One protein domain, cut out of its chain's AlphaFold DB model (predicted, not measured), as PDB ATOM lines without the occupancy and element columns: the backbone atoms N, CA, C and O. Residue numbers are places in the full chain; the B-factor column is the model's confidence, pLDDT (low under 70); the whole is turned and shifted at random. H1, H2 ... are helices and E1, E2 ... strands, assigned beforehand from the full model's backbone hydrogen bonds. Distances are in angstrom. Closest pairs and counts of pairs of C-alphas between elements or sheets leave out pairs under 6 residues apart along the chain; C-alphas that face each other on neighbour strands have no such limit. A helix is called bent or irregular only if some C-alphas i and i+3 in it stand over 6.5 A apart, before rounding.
ATOM      1  N   PRO A  35     105.015  90.038 102.413       96.12
ATOM      2  CA  PRO A  35     104.171  90.727 103.385       96.12
ATOM      3  C   PRO A  35     102.713  90.782 102.926       96.12
ATOM      4  O   PRO A  35     102.454  91.145 101.786       96.12
ATOM      5  N   LEU A  36     101.746  90.548 103.817       96.56
ATOM      6  CA  LEU A  36     100.348  90.888 103.524       96.56
ATOM      7  C   LEU A  36     100.232  92.386 103.227       96.56
ATOM      8  O   LEU A  36     100.749  93.217 103.975       96.56
ATOM      9  N   SER A  37      99.535  92.730 102.150       97.62
ATOM     10  CA  SER A  37      99.428  94.112 101.687       97.62
ATOM     11  C   SER A  37      97.989  94.615 101.755       97.62
ATOM     12  O   SER A  37      97.041  93.896 101.451       97.62
ATOM     13  N   PHE A  38      97.826  95.878 102.141       98.12
ATOM     14  CA  PHE A  38      96.519  96.505 102.321       98.12
ATOM     15  C   PHE A  38      96.498  97.881 101.666       98.12
ATOM     16  O   PHE A  38      97.480  98.620 101.715       98.12
ATOM     17  N   GLU A  39      95.354  98.237 101.099       97.50
ATOM     18  CA  GLU A  39      95.054  99.557 100.564       97.50
ATOM     19  C   GLU A  39      93.768 100.079 101.206       97.50
ATOM     20  O   GLU A  39      92.741  99.399 101.210       97.50
ATOM     21  N   PHE A  40      93.811 101.323 101.684       98.06
ATOM     22  CA  PHE A  40      92.611 102.120 101.893       98.06
ATOM     23  C   PHE A  40      92.766 103.448 101.162       98.06
ATOM     24  O   PHE A  40      93.732 104.175 101.406       98.06
ATOM     25  N   SER A  41      91.824 103.776 100.282       97.38
ATOM     26  CA  SER A  41      91.905 104.987  99.466       97.38
ATOM     27  C   SER A  41      90.637 105.837  99.514       97.38
ATOM     28  O   SER A  41      89.522 105.364  99.739       97.38
ATOM     29  N   ILE A  42      90.833 107.141  99.319       96.44
ATOM     30  CA  ILE A  42      89.790 108.161  99.223       96.44
ATOM     31  C   ILE A  42      90.118 109.066  98.036       96.44
ATOM     32  O   ILE A  42      91.250 109.526  97.882       96.44
ATOM     33  N   SER A  43      89.122 109.362  97.200       96.25
ATOM     34  CA  SER A  43      89.295 110.347  96.134       96.25
ATOM     35  C   SER A  43      89.423 111.748  96.731       96.25
ATOM     36  O   SER A  43      88.459 112.305  97.259       96.25
ATOM     37  N   CYS A  44      90.603 112.362  96.604       94.88
ATOM     38  CA  CYS A  44      90.823 113.751  97.017       94.88
ATOM     39  C   CYS A  44      89.907 114.733  96.275       94.88
ATOM     40  O   CYS A  44      89.545 115.772  96.825       94.88
ATOM     41  N   LYS A  45      89.526 114.426  95.027       96.12
ATOM     42  CA  LYS A  45      88.548 115.220  94.277       96.12
ATOM     43  C   LYS A  45      87.176 115.144  94.952       96.12
ATOM     44  O   LYS A  45      86.675 116.180  95.376       96.12
ATOM     45  N   ALA A  46      86.657 113.934  95.162       96.81
ATOM     46  CA  ALA A  46      85.354 113.743  95.794       96.81
ATOM     47  C   ALA A  46      85.312 114.305  97.222       96.81
ATOM     48  O   ALA A  46      84.346 114.953  97.601       96.81
ATOM     49  N   TYR A  47      86.381 114.136  98.007       97.12
ATOM     50  CA  TYR A  47      86.475 114.742  99.336       97.12
ATOM     51  C   TYR A  47      86.353 116.270  99.283       97.12
ATOM     52  O   TYR A  47      85.623 116.860 100.079       97.12
ATOM     53  N   ARG A  48      87.064 116.919  98.351       96.88
ATOM     54  CA  ARG A  48      87.014 118.377  98.188       96.88
ATOM     55  C   ARG A  48      85.632 118.866  97.772       96.88
ATOM     56  O   ARG A  48      85.198 119.879  98.299       96.88
ATOM     57  N   GLU A  49      84.980 118.154  96.861       97.06
ATOM     58  CA  GLU A  49      83.672 118.527  96.312       97.06
ATOM     59  C   GLU A  49      82.523 118.259  97.292       97.06
ATOM     60  O   GLU A  49      81.581 119.045  97.371       97.06
ATOM     61  N   GLU A  50      82.598 117.171  98.062       97.06
ATOM     62  CA  GLU A  50      81.468 116.715  98.874       97.06
ATOM     63  C   GLU A  50      81.592 117.059 100.356       97.06
ATOM     64  O   GLU A  50      80.578 117.311 101.002       97.06
ATOM     65  N   LEU A  51      82.804 117.052 100.924       95.44
ATOM     66  CA  LEU A  51      82.965 117.024 102.381       95.44
ATOM     67  C   LEU A  51      83.861 118.120 102.951       95.44
ATOM     68  O   LEU A  51      83.664 118.490 104.102       95.44
ATOM     69  N   LYS A  52      84.831 118.654 102.202       94.88
ATOM     70  CA  LYS A  52      85.840 119.588 102.741       94.88
ATOM     71  C   LYS A  52      85.223 120.764 103.501       94.88
ATOM     72  O   LYS A  52      85.643 121.032 104.624       94.88
ATOM     73  N   ASP A  53      84.209 121.401 102.925       93.44
ATOM     74  CA  ASP A  53      83.551 122.573 103.518       93.44
ATOM     75  C   ASP A  53      82.559 122.208 104.628       93.44
ATOM     76  O   ASP A  53      81.995 123.087 105.274       93.44
ATOM     77  N   PHE A  54      82.394 120.915 104.903       93.56
ATOM     78  CA  PHE A  54      81.583 120.398 105.997       93.56
ATOM     79  C   PHE A  54      82.397 119.589 107.014       93.56
ATOM     80  O   PHE A  54      81.853 119.156 108.022       93.56
ATOM     81  N   SER A  55      83.696 119.382 106.785       92.31
ATOM     82  CA  SER A  55      84.544 118.586 107.669       92.31
ATOM     83  C   SER A  55      85.215 119.478 108.717       92.31
ATOM     84  O   SER A  55      85.809 120.499 108.353       92.31
ATOM     85  N   PRO A  56      85.197 119.108 110.010       91.19
ATOM     86  CA  PRO A  56      86.067 119.720 111.007       91.19
ATOM     87  C   PRO A  56      87.538 119.637 110.586       91.19
ATOM     88  O   PRO A  56      87.960 118.671 109.950       91.19
ATOM     89  N   ARG A  57      88.350 120.623 110.987       89.56
ATOM     90  CA  ARG A  57      89.727 120.775 110.487       89.56
ATOM     91  C   ARG A  57      90.605 119.526 110.655       89.56
ATOM     92  O   ARG A  57      91.419 119.252 109.777       89.56
ATOM     93  N   GLY A  58      90.456 118.799 111.761       86.44
ATOM     94  CA  GLY A  58      91.250 117.598 112.040       86.44
ATOM     95  C   GLY A  58      90.768 116.322 111.355       86.44
ATOM     96  O   GLY A  58      91.483 115.327 111.309       86.44
ATOM     97  N   LEU A  59      89.566 116.333 110.772       92.06
ATOM     98  CA  LEU A  59      89.010 115.182 110.061       92.06
ATOM     99  C   LEU A  59      89.322 115.306 108.564       92.06
ATOM    100  O   LEU A  59      88.439 115.498 107.731       92.06
ATOM    101  N   ASN A  60      90.611 115.279 108.235       92.88
ATOM    102  CA  ASN A  60      91.113 115.381 106.865       92.88
ATOM    103  C   ASN A  60      91.192 113.990 106.181       92.88
ATOM    104  O   ASN A  60      90.990 112.969 106.839       92.88
ATOM    105  N   PRO A  61      91.502 113.898 104.870       94.88
ATOM    106  CA  PRO A  61      91.610 112.611 104.176       94.88
ATOM    107  C   PRO A  61      92.567 111.610 104.838       94.88
ATOM    108  O   PRO A  61      92.244 110.427 104.908       94.88
ATOM    109  N   HIS A  62      93.702 112.067 105.379       93.94
ATOM    110  CA  HIS A  62      94.657 111.193 106.067       93.94
ATOM    111  C   HIS A  62      94.065 110.596 107.346       93.94
ATOM    112  O   HIS A  62      94.224 109.399 107.574       93.94
ATOM    113  N   PHE A  63      93.323 111.383 108.133       95.06
ATOM    114  CA  PHE A  63      92.592 110.876 109.298       95.06
ATOM    115  C   PHE A  63      91.649 109.726 108.906       95.06
ATOM    116  O   PHE A  63      91.656 108.665 109.539       95.06
ATOM    117  N   TYR A  64      90.873 109.898 107.829       95.25
ATOM    118  CA  TYR A  64      89.963 108.855 107.352       95.25
ATOM    119  C   TYR A  64      90.702 107.626 106.823       95.25
ATOM    120  O   TYR A  64      90.248 106.512 107.072       95.25
ATOM    121  N   CYS A  65      91.847 107.794 106.155       96.38
ATOM    122  CA  CYS A  65      92.664 106.663 105.712       96.38
ATOM    123  C   CYS A  65      93.264 105.877 106.882       96.38
ATOM    124  O   CYS A  65      93.228 104.651 106.857       96.38
ATOM    125  N   VAL A  66      93.749 106.548 107.936       96.19
ATOM    126  CA  VAL A  66      94.223 105.869 109.156       96.19
ATOM    127  C   VAL A  66      93.096 105.041 109.771       96.19
ATOM    128  O   VAL A  66      93.274 103.855 110.050       96.19
ATOM    129  N   HIS A  67      91.910 105.634 109.929       95.62
ATOM    130  CA  HIS A  67      90.738 104.913 110.425       95.62
ATOM    131  C   HIS A  67      90.351 103.734 109.518       95.62
ATOM    132  O   HIS A  67      90.076 102.635 110.003       95.62
ATOM    133  N   GLY A  68      90.372 103.946 108.203       97.19
ATOM    134  CA  GLY A  68      90.082 102.934 107.197       97.19
ATOM    135  C   GLY A  68      91.031 101.740 107.265       97.19
ATOM    136  O   GLY A  68      90.566 100.600 107.276       97.19
ATOM    137  N   ILE A  69      92.341 101.977 107.395       97.88
ATOM    138  CA  ILE A  69      93.351 100.921 107.555       97.88
ATOM    139  C   ILE A  69      93.156 100.164 108.867       97.88
ATOM    140  O   ILE A  69      93.120  98.935 108.846       97.88
ATOM    141  N   LEU A  70      92.957 100.868 109.991       97.50
ATOM    142  CA  LEU A  70      92.681 100.227 111.283       97.50
ATOM    143  C   LEU A  70      91.495  99.267 111.181       97.50
ATOM    144  O   LEU A  70      91.585  98.116 111.610       97.50
ATOM    145  N   GLY A  71      90.392  99.721 110.584       97.44
ATOM    146  CA  GLY A  71      89.195  98.905 110.423       97.44
ATOM    147  C   GLY A  71      89.370  97.753 109.435       97.44
ATOM    148  O   GLY A  71      88.927  96.642 109.720       97.44
ATOM    149  N   THR A  72      90.017  97.996 108.295       98.00
ATOM    150  CA  THR A  72      90.200  96.995 107.230       98.00
ATOM    151  C   THR A  72      91.110  95.864 107.692       98.00
ATOM    152  O   THR A  72      90.717  94.701 107.631       98.00
ATOM    153  N   VAL A  73      92.286  96.200 108.234       97.94
ATOM    154  CA  VAL A  73      93.260  95.211 108.714       97.94
ATOM    155  C   VAL A  73      92.676  94.404 109.869       97.94
ATOM    156  O   VAL A  73      92.710  93.177 109.838       97.94
ATOM    157  N   SER A  74      92.074  95.063 110.864       98.06
ATOM    158  CA  SER A  74      91.572  94.362 112.054       98.06
ATOM    159  C   SER A  74      90.417  93.410 111.731       98.06
ATOM    160  O   SER A  74      90.378  92.305 112.265       98.06
ATOM    161  N   ARG A  75      89.498  93.797 110.834       97.94
ATOM    162  CA  ARG A  75      88.402  92.917 110.382       97.94
ATOM    163  C   ARG A  75      88.909  91.757 109.534       97.94
ATOM    164  O   ARG A  75      88.412  90.645 109.674       97.94
ATOM    165  N   PHE A  76      89.890  92.004 108.668       97.62
ATOM    166  CA  PHE A  76      90.507  90.945 107.873       97.62
ATOM    167  C   PHE A  76      91.219  89.918 108.760       97.62
ATOM    168  O   PHE A  76      91.067  88.718 108.572       97.62
ATOM    169  N   LEU A  77      91.973  90.370 109.759       97.31
ATOM    170  CA  LEU A  77      92.653  89.468 110.683       97.31
ATOM    171  C   LEU A  77      91.661  88.702 111.570       97.31
ATOM    172  O   LEU A  77      91.834  87.502 111.777       97.31
ATOM    173  N   GLU A  78      90.590  89.355 112.032       97.56
ATOM    174  CA  GLU A  78      89.497  88.695 112.758       97.56
ATOM    175  C   GLU A  78      88.847  87.596 111.907       97.56
ATOM    176  O   GLU A  78      88.673  86.478 112.388       97.56
ATOM    177  N   SER A  79      88.545  87.870 110.631       97.12
ATOM    178  CA  SER A  79      87.934  86.877 109.737       97.12
ATOM    179  C   SER A  79      88.862  85.705 109.404       97.12
ATOM    180  O   SER A  79      88.388  84.631 109.036       97.12
ATOM    181  N   ARG A  80      90.177  85.878 109.579       96.94
ATOM    182  CA  ARG A  80      91.196  84.821 109.477       96.94
ATOM    183  C   ARG A  80      91.454  84.091 110.800       96.94
ATOM    184  O   ARG A  80      92.326  83.229 110.843       96.94
ATOM    185  N   GLY A  81      90.729  84.423 111.869       97.12
ATOM    186  CA  GLY A  81      90.909  83.804 113.182       97.12
ATOM    187  C   GLY A  81      92.220  84.190 113.870       97.12
ATOM    188  O   GLY A  81      92.705  83.444 114.718       97.12
ATOM    189  N   ALA A  82      92.815  85.333 113.513       96.62
ATOM    190  CA  ALA A  82      94.006  85.823 114.193       96.62
ATOM    191  C   ALA A  82      93.707  86.085 115.676       96.62
ATOM    192  O   ALA A  82      92.641  86.588 116.035       96.62
ATOM    193  N   ILE A  83      94.677  85.773 116.535       95.44
ATOM    194  CA  ILE A  83      94.566  85.946 117.992       95.44
ATOM    195  C   ILE A  83      95.592  86.929 118.563       95.44
ATOM    196  O   ILE A  83      95.444  87.385 119.695       95.44
ATOM    197  N   HIS A  84      96.627  87.267 117.791       96.25
ATOM    198  CA  HIS A  84      97.698  88.151 118.236       96.25
ATOM    199  C   HIS A  84      97.389  89.610 117.879       96.25
ATOM    200  O   HIS A  84      97.143  89.904 116.706       96.25
ATOM    201  N   PRO A  85      97.422  90.534 118.857       96.25
ATOM    202  CA  PRO A  85      97.281  91.956 118.588       96.25
ATOM    203  C   PRO A  85      98.387  92.488 117.672       96.25
ATOM    204  O   PRO A  85      99.552  92.119 117.796       96.25
ATOM    205  N   VAL A  86      98.018  93.411 116.789       96.00
ATOM    206  CA  VAL A  86      98.901  94.067 115.827       96.00
ATOM    207  C   VAL A  86      99.180  95.493 116.273       96.00
ATOM    208  O   VAL A  86      98.276  96.244 116.649       96.00
ATOM    209  N   LYS A  87     100.456  95.880 116.216       97.50
ATOM    210  CA  LYS A  87     100.880  97.265 116.406       97.50
ATOM    211  C   LYS A  87     100.732  98.017 115.088       97.50
ATOM    212  O   LYS A  87     101.332  97.639 114.087       97.50
ATOM    213  N   PHE A  88      99.973  99.105 115.113       97.94
ATOM    214  CA  PHE A  88      99.842 100.002 113.971       97.94
ATOM    215  C   PHE A  88     100.880 101.114 114.067       97.94
ATOM    216  O   PHE A  88     100.990 101.780 115.099       97.94
ATOM    217  N   ILE A  89     101.638 101.295 112.991       97.69
ATOM    218  CA  ILE A  89     102.620 102.365 112.845       97.69
ATOM    219  C   ILE A  89     102.319 103.050 111.518       97.69
ATOM    220  O   ILE A  89     102.219 102.382 110.490       97.69
ATOM    221  N   PHE A  90     102.144 104.363 111.555       96.81
ATOM    222  CA  PHE A  90     101.893 105.202 110.392       96.81
ATOM    223  C   PHE A  90     103.051 106.174 110.191       96.81
ATOM    224  O   PHE A  90     103.788 106.478 111.129       96.81
ATOM    225  N   ASP A  91     103.191 106.672 108.969       94.62
ATOM    226  CA  ASP A  91     104.077 107.799 108.698       94.62
ATOM    227  C   ASP A  91     103.541 109.076 109.368       94.62
ATOM    228  O   ASP A  91     102.326 109.310 109.426       94.62
ATOM    229  N   SER A  92     104.450 109.889 109.900       91.75
ATOM    230  CA  SER A  92     104.109 111.122 110.601       91.75
ATOM    231  C   SER A  92     103.546 112.165 109.635       91.75
ATOM    232  O   SER A  92     104.187 112.561 108.667       91.75
ATOM    233  N   GLN A  93     102.348 112.662 109.935       86.88
ATOM    234  CA  GLN A  93     101.678 113.718 109.178       86.88
ATOM    235  C   GLN A  93     101.183 114.790 110.146       86.88
ATOM    236  O   GLN A  93     100.570 114.465 111.168       86.88
ATOM    237  N   ASP A  94     101.428 116.061 109.820       83.25
ATOM    238  CA  ASP A  94     101.166 117.192 110.713       83.25
ATOM    239  C   ASP A  94      99.731 117.189 111.265       83.25
ATOM    240  O   ASP A  94      98.753 117.436 110.553       83.25
ATOM    241  N   GLY A  95      99.612 116.943 112.573       85.38
ATOM    242  CA  GLY A  95      98.360 117.013 113.324       85.38
ATOM    243  C   GLY A  95      97.446 115.788 113.223       85.38
ATOM    244  O   GLY A  95      96.427 115.763 113.909       85.38
ATOM    245  N   VAL A  96      97.778 114.763 112.431       91.06
ATOM    246  CA  VAL A  96      96.943 113.548 112.324       91.06
ATOM    247  C   VAL A  96      97.085 112.662 113.564       91.06
ATOM    248  O   VAL A  96      96.088 112.154 114.072       91.06
ATOM    249  N   ASP A  97      98.302 112.519 114.081       93.56
ATOM    250  CA  ASP A  97      98.647 111.763 115.293       93.56
ATOM    251  C   ASP A  97      97.796 112.185 116.502       93.56
ATOM    252  O   ASP A  97      97.137 111.399 117.186       93.56
ATOM    253  N   ALA A  98      97.753 113.491 116.676       92.75
ATOM    254  CA  ALA A  98      96.998 114.263 117.618       92.75
ATOM    255  C   ALA A  98      95.495 113.988 117.571       92.75
ATOM    256  O   ALA A  98      94.863 113.756 118.606       92.75
ATOM    257  N   ASP A  99      94.927 114.060 116.372       92.88
ATOM    258  CA  ASP A  99      93.496 113.915 116.155       92.88
ATOM    259  C   ASP A  99      93.085 112.442 116.312       92.88
ATOM    260  O   ASP A  99      92.089 112.137 116.975       92.88
ATOM    261  N   ILE A 100      93.913 111.507 115.836       95.00
ATOM    262  CA  ILE A 100      93.742 110.070 116.079       95.00
ATOM    263  C   ILE A 100      93.779 109.767 117.577       95.00
ATOM    264  O   ILE A 100      92.871 109.102 118.072       95.00
ATOM    265  N   ALA A 101      94.728 110.317 118.337       94.00
ATOM    266  CA  ALA A 101      94.800 110.126 119.787       94.00
ATOM    267  C   ALA A 101      93.529 110.578 120.522       94.00
ATOM    268  O   ALA A 101      93.141 109.979 121.532       94.00
ATOM    269  N   ILE A 102      92.837 111.606 120.026       91.56
ATOM    270  CA  ILE A 102      91.566 112.072 120.594       91.56
ATOM    271  C   ILE A 102      90.458 111.058 120.312       91.56
ATOM    272  O   ILE A 102      89.807 110.597 121.257       91.56
ATOM    273  N   PHE A 103      90.279 110.680 119.046       92.31
ATOM    274  CA  PHE A 103      89.146 109.869 118.593       92.31
ATOM    275  C   PHE A 103      89.362 108.354 118.691       92.31
ATOM    276  O   PHE A 103      88.405 107.608 118.512       92.31
ATOM    277  N   PHE A 104      90.566 107.884 119.028       94.12
ATOM    278  CA  PHE A 104      90.946 106.470 118.946       94.12
ATOM    279  C   PHE A 104      89.963 105.499 119.611       94.12
ATOM    280  O   PHE A 104      89.566 104.523 118.986       94.12
ATOM    281  N   GLU A 105      89.508 105.770 120.838       91.94
ATOM    282  CA  GLU A 105      88.556 104.878 121.523       91.94
ATOM    283  C   GLU A 105      87.206 104.791 120.802       91.94
ATOM    284  O   GLU A 105      86.587 103.728 120.760       91.94
ATOM    285  N   PHE A 106      86.755 105.881 120.180       90.38
ATOM    286  CA  PHE A 106      85.554 105.851 119.353       90.38
ATOM    287  C   PHE A 106      85.777 105.059 118.070       90.38
ATOM    288  O   PHE A 106      84.981 104.178 117.758       90.38
ATOM    289  N   LEU A 107      86.893 105.305 117.378       92.38
ATOM    290  CA  LEU A 107      87.253 104.557 116.172       92.38
ATOM    291  C   LEU A 107      87.330 103.054 116.479       92.38
ATOM    292  O   LEU A 107      86.691 102.253 115.802       92.38
ATOM    293  N   ARG A 108      88.013 102.675 117.564       94.50
ATOM    294  CA  ARG A 108      88.112 101.288 118.025       94.50
ATOM    295  C   ARG A 108      86.748 100.706 118.385       94.50
ATOM    296  O   ARG A 108      86.413  99.627 117.914       94.50
ATOM    297  N   SER A 109      85.936 101.406 119.178       92.81
ATOM    298  CA  SER A 109      84.626 100.889 119.612       92.81
ATOM    299  C   SER A 109      83.609 100.722 118.475       92.81
ATOM    300  O   SER A 109      82.646  99.977 118.645       92.81
ATOM    301  N   SER A 110      83.842 101.342 117.312       91.50
ATOM    302  CA  SER A 110      83.042 101.127 116.098       91.50
ATOM    303  C   SER A 110      83.298  99.776 115.402       91.50
ATOM    304  O   SER A 110      82.558  99.392 114.493       91.50
ATOM    305  N   LEU A 111      84.341  99.040 115.805       95.50
ATOM    306  CA  LEU A 111      84.703  97.741 115.232       95.50
ATOM    307  C   LEU A 111      84.021  96.576 115.974       95.50
ATOM    308  O   LEU A 111      83.674  96.718 117.148       95.50
ATOM    309  N   PRO A 112      83.866  95.393 115.346       96.25
ATOM    310  CA  PRO A 112      83.478  94.172 116.054       96.25
ATOM    311  C   PRO A 112      84.428  93.839 117.214       96.25
ATOM    312  O   PRO A 112      85.616  94.161 117.177       96.25
ATOM    313  N   ARG A 113      83.921  93.176 118.264       96.25
ATOM    314  CA  ARG A 113      84.702  92.910 119.488       96.25
ATOM    315  C   ARG A 113      85.971  92.085 119.246       96.25
ATOM    316  O   ARG A 113      86.934  92.291 119.980       96.25
ATOM    317  N   GLY A 114      85.988  91.155 118.288       96.88
ATOM    318  CA  GLY A 114      87.202  90.401 117.962       96.88
ATOM    319  C   GLY A 114      88.234  91.297 117.279       96.88
ATOM    320  O   GLY A 114      89.360  91.387 117.761       96.88
ATOM    321  N   ALA A 115      87.824  92.081 116.278       97.62
ATOM    322  CA  ALA A 115      88.677  93.081 115.630       97.62
ATOM    323  C   ALA A 115      89.254  94.113 116.618       97.62
ATOM    324  O   ALA A 115      90.421  94.479 116.519       97.62
ATOM    325  N   GLN A 116      88.482  94.548 117.621       97.31
ATOM    326  CA  GLN A 116      88.974  95.468 118.658       97.31
ATOM    327  C   GLN A 116      90.177  94.918 119.432       97.31
ATOM    328  O   GLN A 116      91.091  95.675 119.762       97.31
ATOM    329  N   LYS A 117      90.174  93.613 119.740       97.12
ATOM    330  CA  LYS A 117      91.253  92.944 120.487       97.12
ATOM    331  C   LYS A 117      92.539  92.826 119.673       97.12
ATOM    332  O   LYS A 117      93.603  92.658 120.258       97.12
ATOM    333  N   LEU A 118      92.444  92.941 118.350       98.06
ATOM    334  CA  LEU A 118      93.582  92.857 117.442       98.06
ATOM    335  C   LEU A 118      94.342  94.178 117.300       98.06
ATOM    336  O   LEU A 118      95.375  94.206 116.645       98.06
ATOM    337  N   ILE A 119      93.885  95.263 117.927       97.50
ATOM    338  CA  ILE A 119      94.583  96.551 117.899       97.50
ATOM    339  C   ILE A 119      95.411  96.705 119.177       97.50
ATOM    340  O   ILE A 119      94.872  96.900 120.270       97.50
ATOM    341  N   SER A 120      96.737  96.649 119.036       96.44
ATOM    342  CA  SER A 120      97.680  96.816 120.142       96.44
ATOM    343  C   SER A 120      97.882  98.293 120.486       96.44
ATOM    344  O   SER A 120      98.832  98.926 120.027       96.44
ATOM    345  N   GLY A 121      97.012  98.822 121.344       94.88
ATOM    346  CA  GLY A 121      97.139 100.180 121.878       94.88
ATOM    347  C   GLY A 121      96.927 101.277 120.832       94.88
ATOM    348  O   GLY A 121      96.354 101.044 119.768       94.88
ATOM    349  N   LEU A 122      97.349 102.498 121.169       96.56
ATOM    350  CA  LEU A 122      97.252 103.651 120.273       96.56
ATOM    351  C   LEU A 122      98.241 103.496 119.098       96.56
ATOM    352  O   LEU A 122      99.389 103.115 119.345       96.56
ATOM    353  N   PRO A 123      97.851 103.815 117.847       97.12
ATOM    354  CA  PRO A 123      98.779 103.807 116.727       97.12
ATOM    355  C   PRO A 123      99.955 104.757 116.950       97.12
ATOM    356  O   PRO A 123      99.772 105.876 117.431       97.12
ATOM    357  N   ALA A 124     101.149 104.307 116.574       96.69
ATOM    358  CA  ALA A 124     102.342 105.140 116.566       96.69
ATOM    359  C   ALA A 124     102.451 105.906 115.241       96.69
ATOM    360  O   ALA A 124     102.007 105.419 114.199       96.69
ATOM    361  N   PHE A 125     103.063 107.083 115.294       96.12
ATOM    362  CA  PHE A 125     103.371 107.912 114.134       96.12
ATOM    363  C   PHE A 125     104.870 108.162 114.146       96.12
ATOM    364  O   PHE A 125     105.390 108.744 115.094       96.12
ATOM    365  N   GLU A 126     105.556 107.650 113.135       95.81
ATOM    366  CA  GLU A 126     107.012 107.568 113.101       95.81
ATOM    367  C   GLU A 126     107.542 108.116 111.781       95.81
ATOM    368  O   GLU A 126     106.806 108.276 110.809       95.81
ATOM    369  N   ASN A 127     108.840 108.402 111.746       92.19
ATOM    370  CA  ASN A 127     109.511 108.818 110.523       92.19
ATOM    371  C   ASN A 127     109.852 107.587 109.665       92.19
ATOM    372  O   ASN A 127     110.573 106.691 110.119       92.19
ATOM    373  N   ASP A 128     109.376 107.560 108.420       87.69
ATOM    374  CA  ASP A 128     109.638 106.486 107.459       87.69
ATOM    375  C   ASP A 128     111.139 106.236 107.213       87.69
ATOM    376  O   ASP A 128     111.556 105.098 106.995       87.69
ATOM    377  N   ARG A 129     112.001 107.249 107.357       88.88
ATOM    378  CA  ARG A 129     113.464 107.115 107.225       88.88
ATOM    379  C   ARG A 129     114.074 106.121 108.212       88.88
ATOM    380  O   ARG A 129     115.130 105.567 107.921       88.88
ATOM    381  N   ASN A 130     113.405 105.871 109.336       91.62
ATOM    382  CA  ASN A 130     113.916 105.029 110.415       91.62
ATOM    383  C   ASN A 130     113.305 103.619 110.433       91.62
ATOM    384  O   ASN A 130     113.776 102.770 111.187       91.62
ATOM    385  N   LEU A 131     112.264 103.348 109.633       95.12
ATOM    386  CA  LEU A 131     111.511 102.092 109.687       95.12
ATOM    387  C   LEU A 131     111.300 101.500 108.290       95.12
ATOM    388  O   LEU A 131     110.443 101.943 107.529       95.12
ATOM    389  N   LEU A 132     112.023 100.417 107.986       94.75
ATOM    390  CA  LEU A 132     111.920  99.709 106.701       94.75
ATOM    391  C   LEU A 132     110.478  99.292 106.325       94.75
ATOM    392  O   LEU A 132     110.113  99.461 105.162       94.75
ATOM    393  N   PRO A 133     109.617  98.814 107.254       95.06
ATOM    394  CA  PRO A 133     108.225  98.504 106.916       95.06
ATOM    395  C   PRO A 133     107.403  99.729 106.484       95.06
ATOM    396  O   PRO A 133     106.535  99.605 105.618       95.06
ATOM    397  N   LEU A 134     107.683 100.915 107.045       95.94
ATOM    398  CA  LEU A 134     107.044 102.158 106.599       95.94
ATOM    399  C   LEU A 134     107.513 102.543 105.196       95.94
ATOM    400  O   LEU A 134     106.677 102.884 104.366       95.94
ATOM    401  N   GLN A 135     108.806 102.400 104.887       94.56
ATOM    402  CA  GLN A 135     109.324 102.657 103.534       94.56
ATOM    403  C   GLN A 135     108.695 101.728 102.494       94.56
ATOM    404  O   GLN A 135     108.324 102.172 101.410       94.56
ATOM    405  N   ALA A 136     108.528 100.442 102.822       96.44
ATOM    406  CA  ALA A 136     107.835  99.491 101.954       96.44
ATOM    407  C   ALA A 136     106.359  99.880 101.746       96.44
ATOM    408  O   ALA A 136     105.835  99.760 100.636       96.44
ATOM    409  N   SER A 137     105.709 100.393 102.793       96.50
ATOM    410  CA  SER A 137     104.323 100.867 102.735       96.50
ATOM    411  C   SER A 137     104.180 102.145 101.894       96.50
ATOM    412  O   SER A 137     103.285 102.203 101.053       96.50
ATOM    413  N   ASP A 138     105.076 103.134 102.038       95.25
ATOM    414  CA  ASP A 138     105.121 104.330 101.168       95.25
ATOM    415  C   ASP A 138     105.427 103.945  99.714       95.25
ATOM    416  O   ASP A 138     104.845 104.496  98.777       95.25
ATOM    417  N   PHE A 139     106.288 102.942  99.506       95.75
ATOM    418  CA  PHE A 139     106.594 102.435  98.172       95.75
ATOM    419  C   PHE A 139     105.353 101.849  97.486       95.75
ATOM    420  O   PHE A 139     105.044 102.221  96.349       95.75
ATOM    421  N   LEU A 140     104.599 101.003  98.192       97.12
ATOM    422  CA  LEU A 140     103.321 100.475  97.713       97.12
ATOM    423  C   LEU A 140     102.301 101.601  97.475       97.12
ATOM    424  O   LEU A 140     101.717 101.682  96.393       97.12
ATOM    425  N   ALA A 141     102.123 102.505  98.444       95.88
ATOM    426  CA  ALA A 141     101.165 103.607  98.357       95.88
ATOM    427  C   ALA A 141     101.450 104.544  97.171       95.88
ATOM    428  O   ALA A 141     100.525 105.002  96.497       95.88
ATOM    429  N   TRP A 142     102.726 104.800  96.867       95.12
ATOM    430  CA  TRP A 142     103.127 105.604  95.715       95.12
ATOM    431  C   TRP A 142     102.684 104.984  94.388       95.12
ATOM    432  O   TRP A 142     102.165 105.700  93.526       95.12
ATOM    433  N   HIS A 143     102.864 103.672  94.225       95.75
ATOM    434  CA  HIS A 143     102.436 102.959  93.025       95.75
ATOM    435  C   HIS A 143     100.911 102.900  92.901       95.75
ATOM    436  O   HIS A 143     100.389 103.217  91.832       95.75
ATOM    437  N   ILE A 144     100.205 102.591  93.994       96.25
ATOM    438  CA  ILE A 144      98.736 102.593  94.044       96.25
ATOM    439  C   ILE A 144      98.180 103.956  93.627       96.25
ATOM    440  O   ILE A 144      97.294 104.040  92.780       96.25
ATOM    441  N   ARG A 145      98.731 105.049  94.169       94.94
ATOM    442  CA  ARG A 145      98.277 106.399  93.813       94.94
ATOM    443  C   ARG A 145      98.425 106.664  92.316       94.94
ATOM    444  O   ARG A 145      97.509 107.194  91.699       94.94
ATOM    445  N   ARG A 146      99.563 106.291  91.724       93.94
ATOM    446  CA  ARG A 146      99.797 106.475  90.284       93.94
ATOM    447  C   ARG A 146      98.842 105.650  89.431       93.94
ATOM    448  O   ARG A 146      98.428 106.133  88.383       93.94
ATOM    449  N   GLU A 147      98.508 104.440  89.871       95.00
ATOM    450  CA  GLU A 147      97.504 103.593  89.222       95.00
ATOM    451  C   GLU A 147      96.132 104.280  89.228       95.00
ATOM    452  O   GLU A 147      95.534 104.444  88.168       95.00
ATOM    453  N   HIS A 148      95.666 104.778  90.381       94.06
ATOM    454  CA  HIS A 148      94.388 105.506  90.470       94.06
ATOM    455  C   HIS A 148      94.369 106.799  89.651       94.06
ATOM    456  O   HIS A 148      93.325 107.185  89.133       94.06
ATOM    457  N   GLU A 149      95.510 107.477  89.540       93.56
ATOM    458  CA  GLU A 149      95.673 108.678  88.715       93.56
ATOM    459  C   GLU A 149      95.806 108.364  87.212       93.56
ATOM    460  O   GLU A 149      95.863 109.291  86.408       93.56
ATOM    461  N   GLY A 150      95.894 107.087  86.816       93.69
ATOM    462  CA  GLY A 150      96.119 106.679  85.425       93.69
ATOM    463  C   GLY A 150      97.514 107.031  84.891       93.69
ATOM    464  O   GLY A 150      97.716 107.110  83.684       93.69
ATOM    465  N   THR A 151      98.488 107.270  85.776       91.44
ATOM    466  CA  THR A 151      99.868 107.670  85.427       91.44
ATOM    467  C   THR A 151     100.892 106.550  85.619       91.44
ATOM    468  O   THR A 151     102.108 106.779  85.545       91.44
ATOM    469  N   LEU A 152     100.429 105.337  85.928       89.75
ATOM    470  CA  LEU A 152     101.272 104.153  86.032       89.75
ATOM    471  C   LEU A 152     101.423 103.510  84.648       89.75
ATOM    472  O   LEU A 152     100.449 103.043  84.073       89.75
ATOM    473  N   SER A 153     102.645 103.510  84.120       81.75
ATOM    474  CA  SER A 153     102.968 102.957  82.798       81.75
ATOM    475  C   SER A 153     103.484 101.515  82.843       81.75
ATOM    476  O   SER A 153     103.399 100.812  81.846       81.75
ATOM    477  N   ASP A 154     104.038 101.088  83.980       87.19
ATOM    478  CA  ASP A 154     104.565  99.740  84.212       87.19
ATOM    479  C   ASP A 154     104.004  99.207  85.534       87.19
ATOM    480  O   ASP A 154     104.196  99.821  86.591       87.19
ATOM    481  N   THR A 155     103.295  98.078  85.469       91.00
ATOM    482  CA  THR A 155     102.671  97.440  86.634       91.00
ATOM    483  C   THR A 155     103.585  96.432  87.324       91.00
ATOM    484  O   THR A 155     103.314  96.030  88.452       91.00
ATOM    485  N   THR A 156     104.726  96.080  86.729       94.19
ATOM    486  CA  THR A 156     105.578  94.989  87.218       94.19
ATOM    487  C   THR A 156     105.991  95.184  88.680       94.19
ATOM    488  O   THR A 156     106.024  94.237  89.467       94.19
ATOM    489  N   ILE A 157     106.292  96.424  89.079       95.25
ATOM    490  CA  ILE A 157     106.638  96.730  90.471       95.25
ATOM    491  C   ILE A 157     105.419  96.595  91.393       95.25
ATOM    492  O   ILE A 157     105.538  95.961  92.440       95.25
ATOM    493  N   ILE A 158     104.261  97.162  91.032       95.69
ATOM    494  CA  ILE A 158     103.076  97.109  91.903       95.69
ATOM    495  C   ILE A 158     102.590  95.668  92.085       95.69
ATOM    496  O   ILE A 158     102.242  95.289  93.201       95.69
ATOM    497  N   ASP A 159     102.686  94.845  91.042       95.94
ATOM    498  CA  ASP A 159     102.317  93.429  91.080       95.94
ATOM    499  C   ASP A 159     103.195  92.641  92.065       95.94
ATOM    500  O   ASP A 159     102.712  91.745  92.754       95.94
ATOM    501  N   ARG A 160     104.475  93.011  92.222       95.94
ATOM    502  CA  ARG A 160     105.358  92.406  93.239       95.94
ATOM    503  C   ARG A 160     105.084  92.901  94.653       95.94
ATOM    504  O   ARG A 160     105.287  92.152  95.605       95.94
ATOM    505  N   LEU A 161     104.671  94.156  94.806       96.75
ATOM    506  CA  LEU A 161     104.359  94.728  96.118       96.75
ATOM    507  C   LEU A 161     103.001  94.232  96.647       96.75
ATOM    508  O   LEU A 161     102.799  94.173  97.859       96.75
ATOM    509  N   ARG A 162     102.087  93.839  95.754       96.62
ATOM    510  CA  ARG A 162     100.774  93.273  96.081       96.62
ATOM    511  C   ARG A 162     100.870  91.777  96.367       96.62
ATOM    512  O   ARG A 162     100.829  90.937  95.477       96.62
ATOM    513  N   THR A 163     100.950  91.439  97.644       94.62
ATOM    514  CA  THR A 163     100.854  90.058  98.132       94.62
ATOM    515  C   THR A 163      99.600  89.937  98.991       94.62
ATOM    516  O   THR A 163      99.422  90.753  99.899       94.62
ATOM    517  N   ASP A 164      98.721  88.979  98.664       94.69
ATOM    518  CA  ASP A 164      97.400  88.794  99.294       94.69
ATOM    519  C   ASP A 164      96.684  90.129  99.539       94.69
ATOM    520  O   ASP A 164      96.282  90.474 100.650       94.69
ATOM    521  N   HIS A 165      96.629  90.929  98.473       97.38
ATOM    522  CA  HIS A 165      96.328  92.346  98.562       97.38
ATOM    523  C   HIS A 165      94.850  92.609  98.842       97.38
ATOM    524  O   HIS A 165      93.982  92.256  98.043       97.38
ATOM    525  N   VAL A 166      94.567  93.278  99.957       98.06
ATOM    526  CA  VAL A 166      93.210  93.675 100.341       98.06
ATOM    527  C   VAL A 166      92.992  95.143 100.009       98.06
ATOM    528  O   VAL A 166      93.732  96.006 100.476       98.06
ATOM    529  N   VAL A 167      91.935  95.431  99.251       97.81
ATOM    530  CA  VAL A 167      91.575  96.788  98.829       97.81
ATOM    531  C   VAL A 167      90.276  97.217  99.498       97.81
ATOM    532  O   VAL A 167      89.266  96.519  99.429       97.81
ATOM    533  N   ALA A 168      90.291  98.399 100.104       97.38
ATOM    534  CA  ALA A 168      89.113  99.090 100.598       97.38
ATOM    535  C   ALA A 168      89.111 100.539 100.096       97.38
ATOM    536  O   ALA A 168      90.155 101.176  99.966       97.38
ATOM    537  N   ARG A 169      87.927 101.075  99.797       96.94
ATOM    538  CA  ARG A 169      87.773 102.439  99.277       96.94
ATOM    539  C   ARG A 169      86.635 103.151  99.980       96.94
ATOM    540  O   ARG A 169      85.599 102.554 100.274       96.94
ATOM    541  N   LEU A 170      86.829 104.436 100.254       95.94
ATOM    542  CA  LEU A 170      85.763 105.278 100.772       95.94
ATOM    543  C   LEU A 170      84.913 105.805  99.614       95.94
ATOM    544  O   LEU A 170      85.292 106.756  98.930       95.94
ATOM    545  N   GLU A 171      83.754 105.181  99.425       96.31
ATOM    546  CA  GLU A 171      82.805 105.567  98.379       96.31
ATOM    547  C   GLU A 171      82.237 106.979  98.570       96.31
ATOM    548  O   GLU A 171      82.020 107.448  99.691       96.31
ATOM    549  N   VAL A 172      81.914 107.637  97.453       96.75
ATOM    550  CA  VAL A 172      81.358 109.005  97.428       96.75
ATOM    551  C   VAL A 172      80.039 109.105  98.201       96.75
ATOM    552  O   VAL A 172      79.759 110.129  98.822       96.75
ATOM    553  N   SER A 173      79.235 108.039  98.214       97.12
ATOM    554  CA  SER A 173      77.993 107.978  98.991       97.12
ATOM    555  C   SER A 173      78.231 108.190 100.488       97.12
ATOM    556  O   SER A 173      77.498 108.957 101.110       97.12
ATOM    557  N   HIS A 174      79.297 107.615 101.055       95.81
ATOM    558  CA  HIS A 174      79.662 107.833 102.457       95.81
ATOM    559  C   HIS A 174      80.030 109.293 102.726       95.81
ATOM    560  O   HIS A 174      79.606 109.853 103.736       95.81
ATOM    561  N   LEU A 175      80.763 109.933 101.806       96.56
ATOM    562  CA  LEU A 175      81.106 111.354 101.921       96.56
ATOM    563  C   LEU A 175      79.851 112.231 101.940       96.56
ATOM    564  O   LEU A 175      79.751 113.136 102.764       96.56
ATOM    565  N   LYS A 176      78.863 111.926 101.091       96.44
ATOM    566  CA  LYS A 176      77.568 112.621 101.066       96.44
ATOM    567  C   LYS A 176      76.769 112.412 102.352       96.44
ATOM    568  O   LYS A 176      76.182 113.364 102.867       96.44
ATOM    569  N   THR A 177      76.777 111.203 102.913       95.94
ATOM    570  CA  THR A 177      76.165 110.939 104.223       95.94
ATOM    571  C   THR A 177      76.847 111.752 105.322       95.94
ATOM    572  O   THR A 177      76.169 112.414 106.101       95.94
ATOM    573  N   TRP A 178      78.180 111.769 105.372       94.56
ATOM    574  CA  TRP A 178      78.910 112.554 106.372       94.56
ATOM    575  C   TRP A 178      78.701 114.051 106.205       94.56
ATOM    576  O   TRP A 178      78.528 114.742 107.201       94.56
ATOM    577  N   ARG A 179      78.627 114.549 104.967       95.06
ATOM    578  CA  ARG A 179      78.250 115.936 104.679       95.06
ATOM    579  C   ARG A 179      76.910 116.280 105.325       95.06
ATOM    580  O   ARG A 179      76.812 117.291 106.013       95.06
ATOM    581  N   HIS A 180      75.901 115.432 105.125       94.69
ATOM    582  CA  HIS A 180      74.569 115.621 105.697       94.69
ATOM    583  C   HIS A 180      74.567 115.583 107.233       94.69
ATOM    584  O   HIS A 180      73.859 116.358 107.874       94.69
ATOM    585  N   GLU A 181      75.362 114.706 107.844       92.44
ATOM    586  CA  GLU A 181      75.463 114.633 109.304       92.44
ATOM    587  C   GLU A 181      76.239 115.817 109.889       92.44
ATOM    588  O   GLU A 181      75.807 116.424 110.870       92.44
ATOM    589  N   PHE A 182      77.343 116.221 109.261       92.00
ATOM    590  CA  PHE A 182      78.115 117.375 109.705       92.00
ATOM    591  C   PHE A 182      77.372 118.690 109.492       92.00
ATOM    592  O   PHE A 182      77.463 119.562 110.354       92.00
ATOM    593  N   SER A 183      76.559 118.837 108.440       90.94
ATOM    594  CA  SER A 183      75.753 120.051 108.245       90.94
ATOM    595  C   SER A 183      74.736 120.289 109.368       90.94
ATOM    596  O   SER A 183      74.269 121.408 109.550       90.94
ATOM    597  N   LYS A 184      74.391 119.249 110.139       90.25
ATOM    598  CA  LYS A 184      73.525 119.356 111.323       90.25
ATOM    599  C   LYS A 184      74.295 119.712 112.596       90.25
ATOM    600  O   LYS A 184      73.672 119.961 113.627       90.25
ATOM    601  N   MET A 185      75.629 119.696 112.567       86.31
ATOM    602  CA  MET A 185      76.466 119.894 113.746       86.31
ATOM    603  C   MET A 185      76.521 121.382 114.136       86.31
ATOM    604  O   MET A 185      77.059 122.200 113.385       86.31
ATOM    605  N   PRO A 186      76.027 121.768 115.328       85.00
ATOM    606  CA  PRO A 186      76.089 123.158 115.764       85.00
ATOM    607  C   PRO A 186      77.538 123.630 115.920       85.00
ATOM    608  O   PRO A 186      78.339 122.987 116.599       85.00
ATOM    609  N   GLY A 187      77.866 124.785 115.336       84.69
ATOM    610  CA  GLY A 187      79.197 125.389 115.450       84.69
ATOM    611  C   GLY A 187      80.263 124.792 114.527       84.69
ATOM    612  O   GLY A 187      81.444 125.066 114.739       84.69
ATOM    613  N   LEU A 188      79.868 124.024 113.504       86.88
ATOM    614  CA  LEU A 188      80.778 123.448 112.511       86.88
ATOM    615  C   LEU A 188      81.732 124.483 111.892       86.88
ATOM    616  O   LEU A 188      82.938 124.252 111.876       86.88
ATOM    617  N   GLU A 189      81.220 125.644 111.468       85.88
ATOM    618  CA  GLU A 189      82.023 126.732 110.879       85.88
ATOM    619  C   GLU A 189      83.205 127.131 111.777       85.88
ATOM    620  O   GLU A 189      84.319 127.379 111.314       85.88
ATOM    621  N   ARG A 190      83.003 127.123 113.104       84.94
ATOM    622  CA  ARG A 190      84.070 127.425 114.067       84.94
ATOM    623  C   ARG A 190      85.133 126.335 114.046       84.94
ATOM    624  O   ARG A 190      86.318 126.654 113.989       84.94
ATOM    625  N   MET A 191      84.726 125.065 114.012       86.19
ATOM    626  CA  MET A 191      85.616 123.893 114.036       86.19
ATOM    627  C   MET A 191      86.481 123.722 112.777       86.19
ATOM    628  O   MET A 191      87.385 122.884 112.765       86.19
ATOM    629  N   GLN A 192      86.247 124.518 111.733       89.69
ATOM    630  CA  GLN A 192      87.090 124.567 110.536       89.69
ATOM    631  C   GLN A 192      88.299 125.501 110.696       89.69
ATOM    632  O   GLN A 192      89.341 125.317 110.051       89.69
ATOM    633  N   SER A 193      88.208 126.484 111.597       91.38
ATOM    634  CA  SER A 193      89.316 127.395 111.877       91.38
ATOM    635  C   SER A 193      90.416 126.714 112.705       91.38
ATOM    636  O   SER A 193      90.156 125.866 113.560       91.38
ATOM    637  N   LYS A 194      91.681 127.088 112.464       90.19
ATOM    638  CA  LYS A 194      92.838 126.507 113.172       90.19
ATOM    639  C   LYS A 194      92.795 126.778 114.678       90.19
ATOM    640  O   LYS A 194      93.063 125.878 115.468       90.19
ATOM    641  N   SER A 195      92.480 128.012 115.066       90.50
ATOM    642  CA  SER A 195      92.456 128.445 116.466       90.50
ATOM    643  C   SER A 195      91.354 127.747 117.259       90.50
ATOM    644  O   SER A 195      91.624 127.219 118.336       90.50
ATOM    645  N   GLU A 196      90.134 127.696 116.725       90.75
ATOM    646  CA  GLU A 196      89.030 127.000 117.385       90.75
ATOM    647  C   GLU A 196      89.254 125.491 117.397       90.75
ATOM    648  O   GLU A 196      89.050 124.887 118.443       90.75
ATOM    649  N   TRP A 197      89.768 124.879 116.318       90.12
ATOM    650  CA  TRP A 197      90.126 123.455 116.345       90.12
ATOM    651  C   TRP A 197      91.116 123.146 117.470       90.12
ATOM    652  O   TRP A 197      90.908 122.209 118.237       90.12
ATOM    653  N   GLN A 198      92.147 123.978 117.643       89.81
ATOM    654  CA  GLN A 198      93.124 123.798 118.715       89.81
ATOM    655  C   GLN A 198      92.495 123.952 120.112       89.81
ATOM    656  O   GLN A 198      92.818 123.189 121.031       89.81
ATOM    657  N   ARG A 199      91.568 124.905 120.283       88.62
ATOM    658  CA  ARG A 199      90.791 125.073 121.525       88.62
ATOM    659  C   ARG A 199      89.914 123.851 121.796       88.62
ATOM    660  O   ARG A 199      89.962 123.307 122.897       88.62
ATOM    661  N   THR A 200      89.165 123.390 120.795       88.56
ATOM    662  CA  THR A 200      88.324 122.190 120.872       88.56
ATOM    663  C   THR A 200      89.158 120.967 121.219       88.56
ATOM    664  O   THR A 200      88.820 120.249 122.155       88.56
ATOM    665  N   ARG A 201      90.290 120.764 120.544       88.00
ATOM    666  CA  ARG A 201      91.236 119.686 120.831       88.00
ATOM    667  C   ARG A 201      91.707 119.722 122.282       88.00
ATOM    668  O   ARG A 201      91.631 118.708 122.969       88.00
ATOM    669  N   THR A 202      92.127 120.885 122.774       88.12
ATOM    670  CA  THR A 202      92.558 121.052 124.172       88.12
ATOM    671  C   THR A 202      91.438 120.680 125.146       88.12
ATOM    672  O   THR A 202      91.661 119.933 126.099       88.12
ATOM    673  N   ALA A 203      90.212 121.138 124.877       87.00
ATOM    674  CA  ALA A 203      89.042 120.813 125.686       87.00
ATOM    675  C   ALA A 203      88.702 119.312 125.652       87.00
ATOM    676  O   ALA A 203      88.376 118.738 126.690       87.00
ATOM    677  N   LEU A 204      88.818 118.656 124.492       87.19
ATOM    678  CA  LEU A 204      88.594 117.217 124.346       87.19
ATOM    679  C   LEU A 204      89.650 116.405 125.099       87.19
ATOM    680  O   LEU A 204      89.290 115.457 125.789       87.19
ATOM    681  N   VAL A 205      90.926 116.795 125.034       87.44
ATOM    682  CA  VAL A 205      92.010 116.146 125.790       87.44
ATOM    683  C   VAL A 205      91.771 116.268 127.297       87.44
ATOM    684  O   VAL A 205      91.783 115.259 128.000       87.44
ATOM    685  N   GLN A 206      91.458 117.468 127.798       85.75
ATOM    686  CA  GLN A 206      91.096 117.670 129.209       85.75
ATOM    687  C   GLN A 206      89.849 116.864 129.600       85.75
ATOM    688  O   GLN A 206      89.785 116.277 130.680       85.75
ATOM    689  N   GLY A 207      88.863 116.793 128.703       84.88
ATOM    690  CA  GLY A 207      87.687 115.947 128.857       84.88
ATOM    691  C   GLY A 207      88.052 114.468 128.992       84.88
ATOM    692  O   GLY A 207      87.537 113.806 129.893       84.88
ATOM    693  N   LYS A 208      88.953 113.948 128.146       82.38
ATOM    694  CA  LYS A 208      89.426 112.555 128.208       82.38
ATOM    695  C   LYS A 208      90.101 112.238 129.535       82.38
ATOM    696  O   LYS A 208      89.801 111.197 130.110       82.38
ATOM    697  N   VAL A 209      90.911 113.153 130.072       82.69
ATOM    698  CA  VAL A 209      91.492 113.016 131.423       82.69
ATOM    699  C   VAL A 209      90.393 112.920 132.494       82.69
ATOM    700  O   VAL A 209      90.498 112.130 133.425       82.69
ATOM    701  N   ALA A 210      89.276 113.633 132.323       81.88
ATOM    702  CA  ALA A 210      88.084 113.507 133.172       81.88
ATOM    703  C   ALA A 210      87.177 112.294 132.820       81.88
ATOM    704  O   ALA A 210      86.056 112.151 133.334       81.88
ATOM    705  N   GLY A 211      87.627 111.406 131.929       78.88
ATOM    706  CA  GLY A 211      86.928 110.204 131.473       78.88
ATOM    707  C   GLY A 211      85.746 110.466 130.532       78.88
ATOM    708  O   GLY A 211      84.759 109.730 130.587       78.88
ATOM    709  N   TYR A 212      85.777 111.548 129.753       76.62
ATOM    710  CA  TYR A 212      84.897 111.762 128.600       76.62
ATOM    711  C   TYR A 212      85.451 111.015 127.381       76.62
ATOM    712  O   TYR A 212      86.644 111.092 127.110       76.62
ATOM    713  N   ILE A 213      84.597 110.330 126.621       76.25
ATOM    714  CA  ILE A 213      84.982 109.658 125.374       76.25
ATOM    715  C   ILE A 213      84.294 110.407 124.221       76.25
ATOM    716  O   ILE A 213      83.068 110.365 124.131       76.25
ATOM    717  N   PRO A 214      85.028 111.152 123.377       73.56
ATOM    718  CA  PRO A 214      84.470 111.769 122.171       73.56
ATOM    719  C   PRO A 214      84.019 110.702 121.160       73.56
ATOM    720  O   PRO A 214      84.603 109.626 121.177       73.56
TER     721      PRO A 214
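AT A GLANCE: This is residues 35 to 214 of the 244 residues of an uncharacterized protein of Salinihabitans flavidus (UniProt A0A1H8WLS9). The long helix H2 runs through the middle of the domain, with the parallel strand pair E1 and E4 along one side and H3 and H4 packed on another. H5 and H6 lie at one end, H5 reaching both E1 and the small strand pair E2 and E3; H9 lies at the other end, packed on H3 and meeting H8 at a corner, while H1 and H7 pack together. The printed part has 180 residues, with nine named helices and four named strands in the order E1 H1 H2 E2 H3 H4 E3 H5 H6 E4 H7 H8 H9; the class is mostly helix. Each two-stranded sheet is parallel. The whole is compact, with a radius of gyration of the C-alphas of 17.3 A, and spans 49 by 38 by 32 A.

HOW THE PARTS SIT: E1, residues 38 to 42, is parallel to E4, residues 166 to 170, with N 39 and O 166 2.8 A apart, within hydrogen-bond range. The closest C-alphas of E1 and H2, residues 61 to 79, are those of Phe 40 and Ile 69, 5.8 A apart. H1, residues 44 to 50, touches H7, residues 172 to 182, at a steep tilt of 49 degrees; the closest C-alphas, of Glu 50 and Lys 176, are 6.1 A apart. With residues 62 to 67 alone, H2 touches H3, residues 96 to 109, at a tilt of 37 degrees, only just steep; C-alphas 63 and 96 are closest, at 5.9 A. H3 is irregular: C-alphas 102 and 105 are 7.9 A apart. With residues 71 to 78 alone, H2 touches H4, residues 113 to 117; C-alphas 74 and 115 are closest, at 4.8 A. E2, residues 89 to 91, and E3, residues 124 to 126, are parallel, with N 90 and O 124 2.9 A apart; with H3 and H4 between them they form a strand-helix-strand unit, two parallel neighbour strands joined through helices, with a right-handed crossover. The closest C-alphas of E2 and H5, residues 132 to 148, are those of Asp 91 and Leu 134, 6.7 A apart. H5, with residues 140 to 144 alone, touches H6, residues 156 to 161, opposite ways at 47 degrees, a steep tilt; C-alphas 143 and 158 are closest, at 6.0 A. H9, residues 194 to 209, touches H3 by its residues 201 to 208 alone, C-alphas 102 and 205 being closest at 6.6 A, and touches H8, residues 188 to 192, only at the corner, where C-alphas 191 and 197 are closest at 5.1 A. Every O i to N i+4 pair is within hydrogen-bond range in H1, H2, H5, H6, H7, H8 and H9; in H3 it is 8 of 10, in H4 0 of 1, with 1 of 2 O i to N i+3 pairs.

IN THESE COORDINATES: E1 begins at C-alpha 38 (96.519, 96.505, 102.321). H2 is 26.6 A long, H5 24.6 A, H9 22.7 A and H3 19.1 A; E1 and E4 are 13.8 A each. H9 ends at C-alpha 209 (91.492, 113.016, 131.423).

THE WHOLE: The two C-alphas farthest apart, of Ser 153 and Ala 210, are 53.6 A apart. The printed part has no cut and no long link. Its mean pLDDT is 93.3, and no printed residue is under 70.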